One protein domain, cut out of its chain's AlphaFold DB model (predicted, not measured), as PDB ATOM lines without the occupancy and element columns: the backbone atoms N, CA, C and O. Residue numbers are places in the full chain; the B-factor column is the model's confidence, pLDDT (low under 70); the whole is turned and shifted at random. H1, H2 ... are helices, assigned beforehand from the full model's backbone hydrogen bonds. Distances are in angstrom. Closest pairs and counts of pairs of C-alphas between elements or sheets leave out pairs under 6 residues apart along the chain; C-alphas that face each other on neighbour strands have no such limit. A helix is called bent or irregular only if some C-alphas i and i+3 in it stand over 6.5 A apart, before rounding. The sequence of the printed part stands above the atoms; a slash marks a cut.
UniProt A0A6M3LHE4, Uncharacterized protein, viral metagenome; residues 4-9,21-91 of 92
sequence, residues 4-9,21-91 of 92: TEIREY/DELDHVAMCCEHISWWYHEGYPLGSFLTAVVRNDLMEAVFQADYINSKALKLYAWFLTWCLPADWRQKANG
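This is residues 4 to 9 and 21 to 91 of the 92 residues of an uncharacterized protein of viral metagenome (UniProt A0A6M3LHE4). Two long helices, H2 and H5, make a V that is narrow near their first residues and opens toward their last ones. The short hairpin of H3 and H4 packs on one side of the V through H3, H1 crosses H2 on another side, and H6 lies near the open end. The printed part has 77 residues with six named helices, H1 to H6 in chain order, and no named strand: all helix. It is compact, with a radius of gyration of the C-alphas of 11.4 A, and spans 30 by 29 by 20 A.

Find C-alpha 21 at (416.002, -274.361, 154.868); from there H2, residues 21 to 39, runs 26.1 A. H5, residues 64 to 79, runs 24.0 A to C-alpha 79 at (397.944, -287.878, 150.421); it is irregular, with C-alphas 68 and 71 7.8 A apart and a kink of 52 degrees near residue 71. Look for H1 at residues 4 to 9, 8.6 A, H3 at 45 to 51, 10.1 A, H4 at 55 to 61, 9.9 A, and H6 at 85 to 89, 6.1 A.

H2 touches H5 with residues 22 to 30 alone, closest at the C-alphas of Glu 22 and Ile 65, 6.4 A, at a steep tilt of 44 degrees, the same way. H1 touches H2, C-alphas of Arg 7 and Ala 27 closest at 5.4 A. H3 and H4 form a hairpin, Ala 49 to Ala 58 closest at 4.9 A between C-alphas. H3 and H6 only just touch, with 3 pairs of C-alphas within 8 A, Val 51 and Ala 89 closest at 5.9 A. H4 and H6 are apart. Every O i to N i+4 pair is within hydrogen-bond range in H1, H2, H3, H4 and H6, and 10 of 12 are in H5.

The C-alphas of Asp 21 and Gly 91 are the two farthest apart, 32.4 A. Residues 10 to 20 are not printed, and C-alphas 9 and 21 are 15.1 A apart across this cut. The links printed whole are tight, and no printed residue is under 70 in pLDDT.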
ATOM      1  N   THR A   4     413.967-288.156 151.711       96.06
ATOM      2  CA  THR A   4     414.119-287.664 150.332       96.06
ATOM      3  C   THR A   4     412.780-287.595 149.596       96.06
ATOM      4  O   THR A   4     412.490-286.597 148.941       96.06
ATOM      5  N   GLU A   5     411.926-288.607 149.758       96.94
ATOM      6  CA  GLU A   5     410.593-288.644 149.143       96.94
ATOM      7  C   GLU A   5     409.681-287.560 149.735       96.94
ATOM      8  O   GLU A   5     408.955-286.873 149.011       96.94
ATOM      9  N   ILE A   6     409.761-287.362 151.056       97.81
ATOM     10  CA  ILE A   6     409.053-286.292 151.768       97.81
ATOM     11  C   ILE A   6     409.498-284.929 151.236       97.81
ATOM     12  O   ILE A   6     408.665-284.085 150.899       97.81
ATOM     13  N   ARG A   7     410.807-284.711 151.124       98.12
ATOM     14  CA  ARG A   7     411.381-283.436 150.699       98.12
ATOM     15  C   ARG A   7     411.010-283.090 149.259       98.12
ATOM     16  O   ARG A   7     410.675-281.935 148.990       98.12
ATOM     17  N   GLU A   8     411.018-284.071 148.357       97.81
ATOM     18  CA  GLU A   8     410.553-283.908 146.975       97.81
ATOM     19  C   GLU A   8     409.057-283.589 146.898       97.81
ATOM     20  O   GLU A   8     408.642-282.729 146.118       97.81
ATOM     21  N   TYR A   9     408.238-284.267 147.707       97.81
ATOM     22  CA  TYR A   9     406.808-283.988 147.783       97.81
ATOM     23  C   TYR A   9     406.549-282.549 148.242       97.81
ATOM     24  O   TYR A   9     405.746-281.846 147.626       97.81
ATOM     25  N   ASP A  21     415.796-274.042 153.447       98.12
ATOM     26  CA  ASP A  21     416.002-274.361 154.868       98.12
ATOM     27  C   ASP A  21     414.671-274.514 155.628       98.12
ATOM     28  O   ASP A  21     414.520-275.388 156.482       98.12
ATOM     29  N   GLU A  22     413.673-273.678 155.312       98.38
ATOM     30  CA  GLU A  22     412.325-273.808 155.877       98.38
ATOM     31  C   GLU A  22     411.658-275.117 155.421       98.38
ATOM     32  O   GLU A  22     410.989-275.777 156.214       98.38
ATOM     33  N   LEU A  23     411.860-275.530 154.165       98.25
ATOM     34  CA  LEU A  23     411.368-276.815 153.668       98.25
ATOM     35  C   LEU A  23     412.057-277.999 154.336       98.25
ATOM     36  O   LEU A  23     411.382-278.983 154.620       98.25
ATOM     37  N   ASP A  24     413.357-277.914 154.611       98.38
ATOM     38  CA  ASP A  24     414.083-278.971 155.316       98.38
ATOM     39  C   ASP A  24     413.550-279.141 156.746       98.38
ATOM     40  O   ASP A  24     413.356-280.270 157.206       98.38
ATOM     41  N   HIS A  25     413.217-278.029 157.415       98.06
ATOM     42  CA  HIS A  25     412.537-278.048 158.710       98.06
ATOM     43  C   HIS A  25     411.168-278.744 158.622       98.06
ATOM     44  O   HIS A  25     410.867-279.640 159.412       98.06
ATOM     45  N   VAL A  26     410.341-278.374 157.639       98.50
ATOM     46  CA  VAL A  26     409.015-278.985 157.444       98.50
ATOM     47  C   VAL A  26     409.132-280.465 157.060       98.50
ATOM     48  O   VAL A  26     408.338-281.281 157.531       98.50
ATOM     49  N   ALA A  27     410.135-280.838 156.261       98.56
ATOM     50  CA  ALA A  27     410.407-282.220 155.869       98.56
ATOM     51  C   ALA A  27     410.738-283.094 157.077       98.56
ATOM     52  O   ALA A  27     410.144-284.159 157.223       98.56
ATOM     53  N   MET A  28     411.589-282.612 157.983       98.12
ATOM     54  CA  MET A  28     411.875-283.282 159.255       98.12
ATOM     55  C   MET A  28     410.593-283.479 160.089       98.12
ATOM     56  O   MET A  28     410.353-284.561 160.621       98.12
ATOM     57  N   CYS A  29     409.713-282.476 160.172       98.44
ATOM     58  CA  CYS A  29     408.428-282.629 160.866       98.44
ATOM     59  C   CYS A  29     407.528-283.704 160.228       98.44
ATOM     60  O   CYS A  29     406.911-284.502 160.935       98.44
ATOM     61  N   CYS A  30     407.450-283.743 158.897       98.56
ATOM     62  CA  CYS A  30     406.701-284.767 158.165       98.56
ATOM     63  C   CYS A  30     407.328-286.163 158.313       98.56
ATOM     64  O   CYS A  30     406.607-287.159 158.390       98.56
ATOM     65  N   GLU A  31     408.654-286.251 158.411       98.25
ATOM     66  CA  GLU A  31     409.365-287.494 158.708       98.25
ATOM     67  C   GLU A  31     409.013-288.008 160.106       98.25
ATOM     68  O   GLU A  31     408.642-289.171 160.249       98.25
ATOM     69  N   HIS A  32     408.982-287.137 161.118       98.25
ATOM     70  CA  HIS A  32     408.529-287.514 162.460       98.25
ATOM     71  C   HIS A  32     407.078-288.012 162.468       98.25
ATOM     72  O   HIS A  32     406.760-288.977 163.162       98.25
ATOM     73  N   ILE A  33     406.191-287.401 161.673       98.38
ATOM     74  CA  ILE A  33     404.821-287.901 161.477       98.38
ATOM     75  C   ILE A  33     404.841-289.302 160.837       98.38
ATOM     76  O   ILE A  33     404.091-290.183 161.260       98.38
ATOM     77  N   SER A  34     405.701-289.535 159.842       98.00
ATOM     78  CA  SER A  34     405.880-290.851 159.215       98.00
ATOM     79  C   SER A  34     406.374-291.893 160.228       98.00
ATOM     80  O   SER A  34     405.771-292.963 160.335       98.00
ATOM     81  N   TRP A  35     407.394-291.586 161.033       97.88
ATOM     82  CA  TRP A  35     407.871-292.476 162.101       97.88
ATOM     83  C   TRP A  35     406.814-292.713 163.176       97.88
ATOM     84  O   TRP A  35     406.651-293.832 163.653       97.88
ATOM     85  N   TRP A  36     406.030-291.703 163.550       97.75
ATOM     86  CA  TRP A  36     404.903-291.905 164.459       97.75
ATOM     87  C   TRP A  36     403.906-292.918 163.886       97.75
ATOM     88  O   TRP A  36     403.486-293.866 164.564       97.75
ATOM     89  N   TYR A  37     403.547-292.750 162.613       97.50
ATOM     90  CA  TYR A  37     402.581-293.618 161.962       97.50
ATOM     91  C   TYR A  37     403.111-295.055 161.808       97.50
ATOM     92  O   TYR A  37     402.389-295.997 162.139       97.50
ATOM     93  N   HIS A  38     404.361-295.250 161.386       96.31
ATOM     94  CA  HIS A  38     404.905-296.584 161.100       96.31
ATOM     95  C   HIS A  38     405.559-297.275 162.304       96.31
ATOM     96  O   HIS A  38     405.466-298.492 162.433       96.31
ATOM     97  N   GLU A  39     406.175-296.512 163.202       96.25
ATOM     98  CA  GLU A  39     407.071-297.023 164.249       96.25
ATOM     99  C   GLU A  39     406.613-296.640 165.664       96.25
ATOM    100  O   GLU A  39     407.169-297.116 166.650       96.25
ATOM    101  N   GLY A  40     405.575-295.806 165.793       94.75
ATOM    102  CA  GLY A  40     405.080-295.355 167.096       94.75
ATOM    103  C   GLY A  40     405.983-294.319 167.767       94.75
ATOM    104  O   GLY A  40     405.920-294.158 168.985       94.75
ATOM    105  N   TYR A  41     406.811-293.618 166.988       95.44
ATOM    106  CA  TYR A  41     407.642-292.520 167.476       95.44
ATOM    107  C   TYR A  41     406.794-291.439 168.185       95.44
ATOM    108  O   TYR A  41     405.734-291.065 167.673       95.44
ATOM    109  N   PRO A  42     407.217-290.929 169.356       96.25
ATOM    110  CA  PRO A  42     406.459-289.919 170.090       96.25
ATOM    111  C   PRO A  42     406.488-288.558 169.383       96.25
ATOM    112  O   PRO A  42     407.540-288.074 168.972       96.25
ATOM    113  N   LEU A  43     405.330-287.901 169.291       97.69
ATOM    114  CA  LEU A  43     405.204-286.569 168.695       97.69
ATOM    115  C   LEU A  43     405.247-285.463 169.757       97.69
ATOM    116  O   LEU A  43     404.705-285.600 170.854       97.69
ATOM    117  N   GLY A  44     405.862-284.332 169.401       96.56
ATOM    118  CA  GLY A  44     405.758-283.092 170.175       96.56
ATOM    119  C   GLY A  44     404.375-282.444 170.049       96.56
ATOM    120  O   GLY A  44     403.602-282.793 169.157       96.56
ATOM    121  N   SER A  45     404.072-281.468 170.912       97.12
ATOM    122  CA  SER A  45     402.735-280.860 171.040       97.12
ATOM    123  C   SER A  45     402.145-280.365 169.719       97.12
ATOM    124  O   SER A  45     400.997-280.677 169.411       97.12
ATOM    125  N   PHE A  46     402.939-279.663 168.904       98.38
ATOM    126  CA  PHE A  46     402.498-279.174 167.597       98.38
ATOM    127  C   PHE A  46     402.073-280.313 166.658       98.38
ATOM    128  O   PHE A  46     400.945-280.326 166.173       98.38
ATOM    129  N   LEU A  47     402.942-281.306 166.433       98.31
ATOM    130  CA  LEU A  47     402.638-282.414 165.522       98.31
ATOM    131  C   LEU A  47     401.500-283.287 166.055       98.31
ATOM    132  O   LEU A  47     400.677-283.744 165.267       98.31
ATOM    133  N   THR A  48     401.401-283.459 167.376       98.44
ATOM    134  CA  THR A  48     400.258-284.117 168.021       98.44
ATOM    135  C   THR A  48     398.951-283.394 167.694       98.44
ATOM    136  O   THR A  48     397.988-284.040 167.288       98.44
ATOM    137  N   ALA A  49     398.905-282.064 167.799       98.31
ATOM    138  CA  ALA A  49     397.722-281.285 167.437       98.31
ATOM    139  C   ALA A  49     397.379-281.402 165.940       98.31
ATOM    140  O   ALA A  49     396.219-281.608 165.579       98.31
ATOM    141  N   VAL A  50     398.399-281.364 165.075       98.38
ATOM    142  CA  VAL A  50     398.258-281.544 163.624       98.38
ATOM    143  C   VAL A  50     397.633-282.904 163.289       98.38
ATOM    144  O   VAL A  50     396.629-282.951 162.578       98.38
ATOM    145  N   VAL A  51     398.161-284.013 163.826       98.25
ATOM    146  CA  VAL A  51     397.609-285.354 163.545       98.25
ATOM    147  C   VAL A  51     396.258-285.590 164.222       98.25
ATOM    148  O   VAL A  51     395.458-286.372 163.720       98.25
ATOM    149  N   ARG A  52     395.949-284.895 165.324       97.56
ATOM    150  CA  ARG A  52     394.617-284.921 165.958       97.56
ATOM    151  C   ARG A  52     393.583-284.058 165.234       97.56
ATOM    152  O   ARG A  52     392.423-284.051 165.639       97.56
ATOM    153  N   ASN A  53     393.975-283.371 164.158       95.88
ATOM    154  CA  ASN A  53     393.125-282.437 163.424       95.88
ATOM    155  C   ASN A  53     392.533-281.340 164.337       95.88
ATOM    156  O   ASN A  53     391.399-280.901 164.144       95.88
ATOM    157  N   ASP A  54     393.310-280.909 165.336       97.44
ATOM    158  CA  ASP A  54     392.972-279.808 166.236       97.44
ATOM    159  C   ASP A  54     393.648-278.528 165.737       97.44
ATOM    160  O   ASP A  54     394.790-278.217 166.078       97.44
ATOM    161  N   LEU A  55     392.947-277.802 164.862       97.06
ATOM    162  CA  LEU A  55     393.492-276.602 164.227       97.06
ATOM    163  C   LEU A  55     393.841-275.513 165.248       97.06
ATOM    164  O   LEU A  55     394.842-274.823 165.073       97.06
ATOM    165  N   MET A  56     393.020-275.341 166.286       98.19
ATOM    166  CA  MET A  56     393.229-274.280 167.272       98.19
ATOM    167  C   MET A  56     394.505-274.537 168.069       98.19
ATOM    168  O   MET A  56     395.331-273.635 168.203       98.19
ATOM    169  N   GLU A  57     394.697-275.773 168.528       98.38
ATOM    170  CA  GLU A  57     395.910-276.161 169.240       98.38
ATOM    171  C   GLU A  57     397.137-276.139 168.316       98.38
ATOM    172  O   GLU A  57     398.192-275.634 168.696       98.38
ATOM    173  N   ALA A  58     397.004-276.603 167.069       98.31
ATOM    174  CA  ALA A  58     398.106-276.587 166.107       98.31
ATOM    175  C   ALA A  58     398.585-275.159 165.812       98.31
ATOM    176  O   ALA A  58     399.787-274.912 165.793       98.31
ATOM    177  N   VAL A  59     397.663-274.208 165.629       97.88
ATOM    178  CA  VAL A  59     398.000-272.788 165.433       97.88
ATOM    179  C   VAL A  59     398.656-272.196 166.679       97.88
ATOM    180  O   VAL A  59     399.590-271.411 166.551       97.88
ATOM    181  N   PHE A  60     398.196-272.565 167.876       97.88
ATOM    182  CA  PHE A  60     398.765-272.058 169.124       97.88
ATOM    183  C   PHE A  60     400.194-272.562 169.376       97.88
ATOM    184  O   PHE A  60     401.038-271.805 169.853       97.88
ATOM    185  N   GLN A  61     400.472-273.826 169.045       98.06
ATOM    186  CA  GLN A  61     401.773-274.468 169.263       98.06
ATOM    187  C   GLN A  61     402.790-274.197 168.145       98.06
ATOM    188  O   GLN A  61     403.982-274.452 168.327       98.06
ATOM    189  N   ALA A  62     402.340-273.744 166.974       97.50
ATOM    190  CA  ALA A  62     403.206-273.548 165.821       97.50
ATOM    191  C   ALA A  62     404.204-272.404 166.044       97.50
ATOM    192  O   ALA A  62     403.837-271.283 166.401       97.50
ATOM    193  N   ASP A  63     405.474-272.656 165.730       96.81
ATOM    194  CA  ASP A  63     406.416-271.570 165.469       96.81
ATOM    195  C   ASP A  63     406.116-270.880 164.123       96.81
ATOM    196  O   ASP A  63     405.166-271.212 163.404       96.81
ATOM    197  N   TYR A  64     406.937-269.889 163.771       97.19
ATOM    198  CA  TYR A  64     406.773-269.113 162.544       97.19
ATOM    199  C   TYR A  64     406.793-269.969 161.263       97.19
ATOM    200  O   TYR A  64     405.968-269.755 160.373       97.19
ATOM    201  N   ILE A  65     407.701-270.947 161.166       98.12
ATOM    202  CA  ILE A  65     407.859-271.794 159.972       98.12
ATOM    203  C   ILE A  65     406.669-272.750 159.876       98.12
ATOM    204  O   ILE A  65     405.997-272.826 158.846       98.12
ATOM    205  N   ASN A  66     406.354-273.410 160.989       98.06
ATOM    206  CA  ASN A  66     405.236-274.336 161.112       98.06
ATOM    207  C   ASN A  66     403.888-273.663 160.807       98.06
ATOM    208  O   ASN A  66     403.042-274.244 160.124       98.06
ATOM    209  N   SER A  67     403.716-272.402 161.213       97.50
ATOM    210  CA  SER A  67     402.518-271.608 160.913       97.50
ATOM    211  C   SER A  67     402.333-271.377 159.410       97.50
ATOM    212  O   SER A  67     401.223-271.509 158.893       97.50
ATOM    213  N   LYS A  68     403.419-271.078 158.680       97.69
ATOM    214  CA  LYS A  68     403.390-270.937 157.211       97.69
ATOM    215  C   LYS A  68     403.066-272.265 156.516       97.69
ATOM    216  O   LYS A  68     402.478-272.270 155.436       97.69
ATOM    217  N   ALA A  69     403.435-273.383 157.137       98.06
ATOM    218  CA  ALA A  69     403.378-274.717 156.552       98.06
ATOM    219  C   ALA A  69     402.112-275.531 156.893       98.06
ATOM    220  O   ALA A  69     401.986-276.658 156.419       98.06
ATOM    221  N   LEU A  70     401.140-274.994 157.645       97.25
ATOM    222  CA  LEU A  70     399.929-275.730 158.066       97.25
ATOM    223  C   LEU A  70     399.217-276.478 156.923       97.25
ATOM    224  O   LEU A  70     398.804-277.629 157.082       97.25
ATOM    225  N   LYS A  71     399.121-275.854 155.742       96.88
ATOM    226  CA  LYS A  71     398.528-276.481 154.553       96.88
ATOM    227  C   LYS A  71     399.323-277.701 154.070       96.88
ATOM    228  O   LYS A  71     398.719-278.704 153.697       96.88
ATOM    229  N   LEU A  72     400.656-277.628 154.100       98.19
ATOM    230  CA  LEU A  72     401.535-278.726 153.695       98.19
ATOM    231  C   LEU A  72     401.355-279.942 154.606       98.19
ATOM    232  O   LEU A  72     401.255-281.055 154.096       98.19
ATOM    233  N   TYR A  73     401.215-279.740 155.919       98.31
ATOM    234  CA  TYR A  73     400.932-280.837 156.850       98.31
ATOM    235  C   TYR A  73     399.590-281.511 156.567       98.31
ATOM    236  O   TYR A  73     399.517-282.737 156.483       98.31
ATOM    237  N   ALA A  74     398.526-280.728 156.361       97.44
ATOM    238  CA  ALA A  74     397.208-281.274 156.038       97.44
ATOM    239  C   ALA A  74     397.233-282.106 154.743       97.44
ATOM    240  O   ALA A  74     396.633-283.182 154.663       97.44
ATOM    241  N   TRP A  75     397.957-281.626 153.730       97.56
ATOM    242  CA  TRP A  75     398.161-282.348 152.479       97.56
ATOM    243  C   TRP A  75     398.991-283.612 152.655       97.56
ATOM    244  O   TRP A  75     398.598-284.656 152.147       97.56
ATOM    245  N   PHE A  76     400.092-283.542 153.399       98.12
ATOM    246  CA  PHE A  76     400.925-284.699 153.706       98.12
ATOM    247  C   PHE A  76     400.117-285.814 154.382       98.12
ATOM    248  O   PHE A  76     400.111-286.949 153.914       98.12
ATOM    249  N   LEU A  77     399.351-285.484 155.424       97.75
ATOM    250  CA  LEU A  77     398.478-286.449 156.095       97.75
ATOM    251  C   LEU A  77     397.436-287.045 155.140       97.75
ATOM    252  O   LEU A  77     397.141-288.233 155.196       97.75
ATOM    253  N   THR A  78     396.865-286.230 154.256       96.25
ATOM    254  CA  THR A  78     395.796-286.674 153.351       96.25
ATOM    255  C   THR A  78     396.304-287.577 152.229       96.25
ATOM    256  O   THR A  78     395.612-288.528 151.870       96.25
ATOM    257  N   TRP A  79     397.476-287.275 151.671       96.62
ATOM    258  CA  TRP A  79     397.944-287.878 150.421       96.62
ATOM    259  C   TRP A  79     399.143-288.812 150.579       96.62
ATOM    260  O   TRP A  79     399.344-289.665 149.718       96.62
ATOM    261  N   CYS A  80     399.927-288.672 151.649       96.88
ATOM    262  CA  CYS A  80     401.147-289.455 151.859       96.88
ATOM    263  C   CYS A  80     401.001-290.525 152.946       96.88
ATOM    264  O   CYS A  80     401.742-291.505 152.922       96.88
ATOM    265  N   LEU A  81     400.066-290.367 153.890       96.38
ATOM    266  CA  LEU A  81     399.794-291.392 154.900       96.38
ATOM    267  C   LEU A  81     398.633-292.315 154.501       96.38
ATOM    268  O   LEU A  81     397.705-291.881 153.813       96.38
ATOM    269  N   PRO A  82     398.615-293.572 154.985       96.12
ATOM    270  CA  PRO A  82     397.463-294.448 154.801       96.12
ATOM    271  C   PRO A  82     396.211-293.908 155.499       96.12
ATOM    272  O   PRO A  82     396.285-293.303 156.566       96.12
ATOM    273  N   ALA A  83     395.037-294.150 154.911       92.62
ATOM    274  CA  ALA A  83     393.779-293.487 155.279       92.62
ATOM    275  C   ALA A  83     393.323-293.666 156.745       92.62
ATOM    276  O   ALA A  83     392.500-292.886 157.233       92.62
ATOM    277  N   ASP A  84     393.837-294.675 157.448       96.12
ATOM    278  CA  ASP A  84     393.542-294.980 158.848       96.12
ATOM    279  C   ASP A  84     394.364-294.146 159.853       96.12
ATOM    280  O   ASP A  84     394.123-294.247 161.057       96.12
ATOM    281  N   TRP A  85     395.260-293.255 159.400       96.19
ATOM    282  CA  TRP A  85     396.025-292.362 160.286       96.19
ATOM    283  C   TRP A  85     395.132-291.579 161.260       96.19
ATOM    284  O   TRP A  85     395.508-291.371 162.411       96.19
ATOM    285  N   ARG A  86     393.912-291.211 160.839       95.19
ATOM    286  CA  ARG A  86     392.920-290.531 161.692       95.19
ATOM    287  C   ARG A  86     392.484-291.395 162.871       95.19
ATOM    288  O   ARG A  86     392.302-290.896 163.974       95.19
ATOM    289  N   GLN A  87     392.306-292.694 162.641       95.94
ATOM    290  CA  GLN A  87     391.922-293.637 163.691       95.94
ATOM    291  C   GLN A  87     393.075-293.818 164.675       95.94
ATOM    292  O   GLN A  87     392.851-293.801 165.883       95.94
ATOM    293  N   LYS A  88     394.309-293.906 164.163       96.25
ATOM    294  CA  LYS A  88     395.517-293.968 164.991       96.25
ATOM    295  C   LYS A  88     395.683-292.716 165.858       96.25
ATOM    296  O   LYS A  88     396.000-292.836 167.037       96.25
ATOM    297  N   ALA A  89     395.422-291.531 165.308       95.81
ATOM    298  CA  ALA A  89     395.521-290.269 166.039       95.81
ATOM    299  C   ALA A  89     394.541-290.157 167.220       95.81
ATOM    300  O   ALA A  89     394.853-289.487 168.198       95.81
ATOM    301  N   ASN A  90     393.394-290.844 167.180       90.81
ATOM    302  CA  ASN A  90     392.447-290.866 168.304       90.81
ATOM    303  C   ASN A  90     392.987-291.603 169.543       90.81
ATOM    304  O   ASN A  90     392.409-291.472 170.619       90.81
ATOM    305  N   GLY A  91     394.049-292.401 169.390       87.12
ATOM    306  CA  GLY A  91     394.724-293.090 170.492       87.12
ATOM    307  C   GLY A  91     395.823-292.272 171.178       87.12
ATOM    308  O   GLY A  91     396.470-292.805 172.077       87.12
TER     309      GLY A  91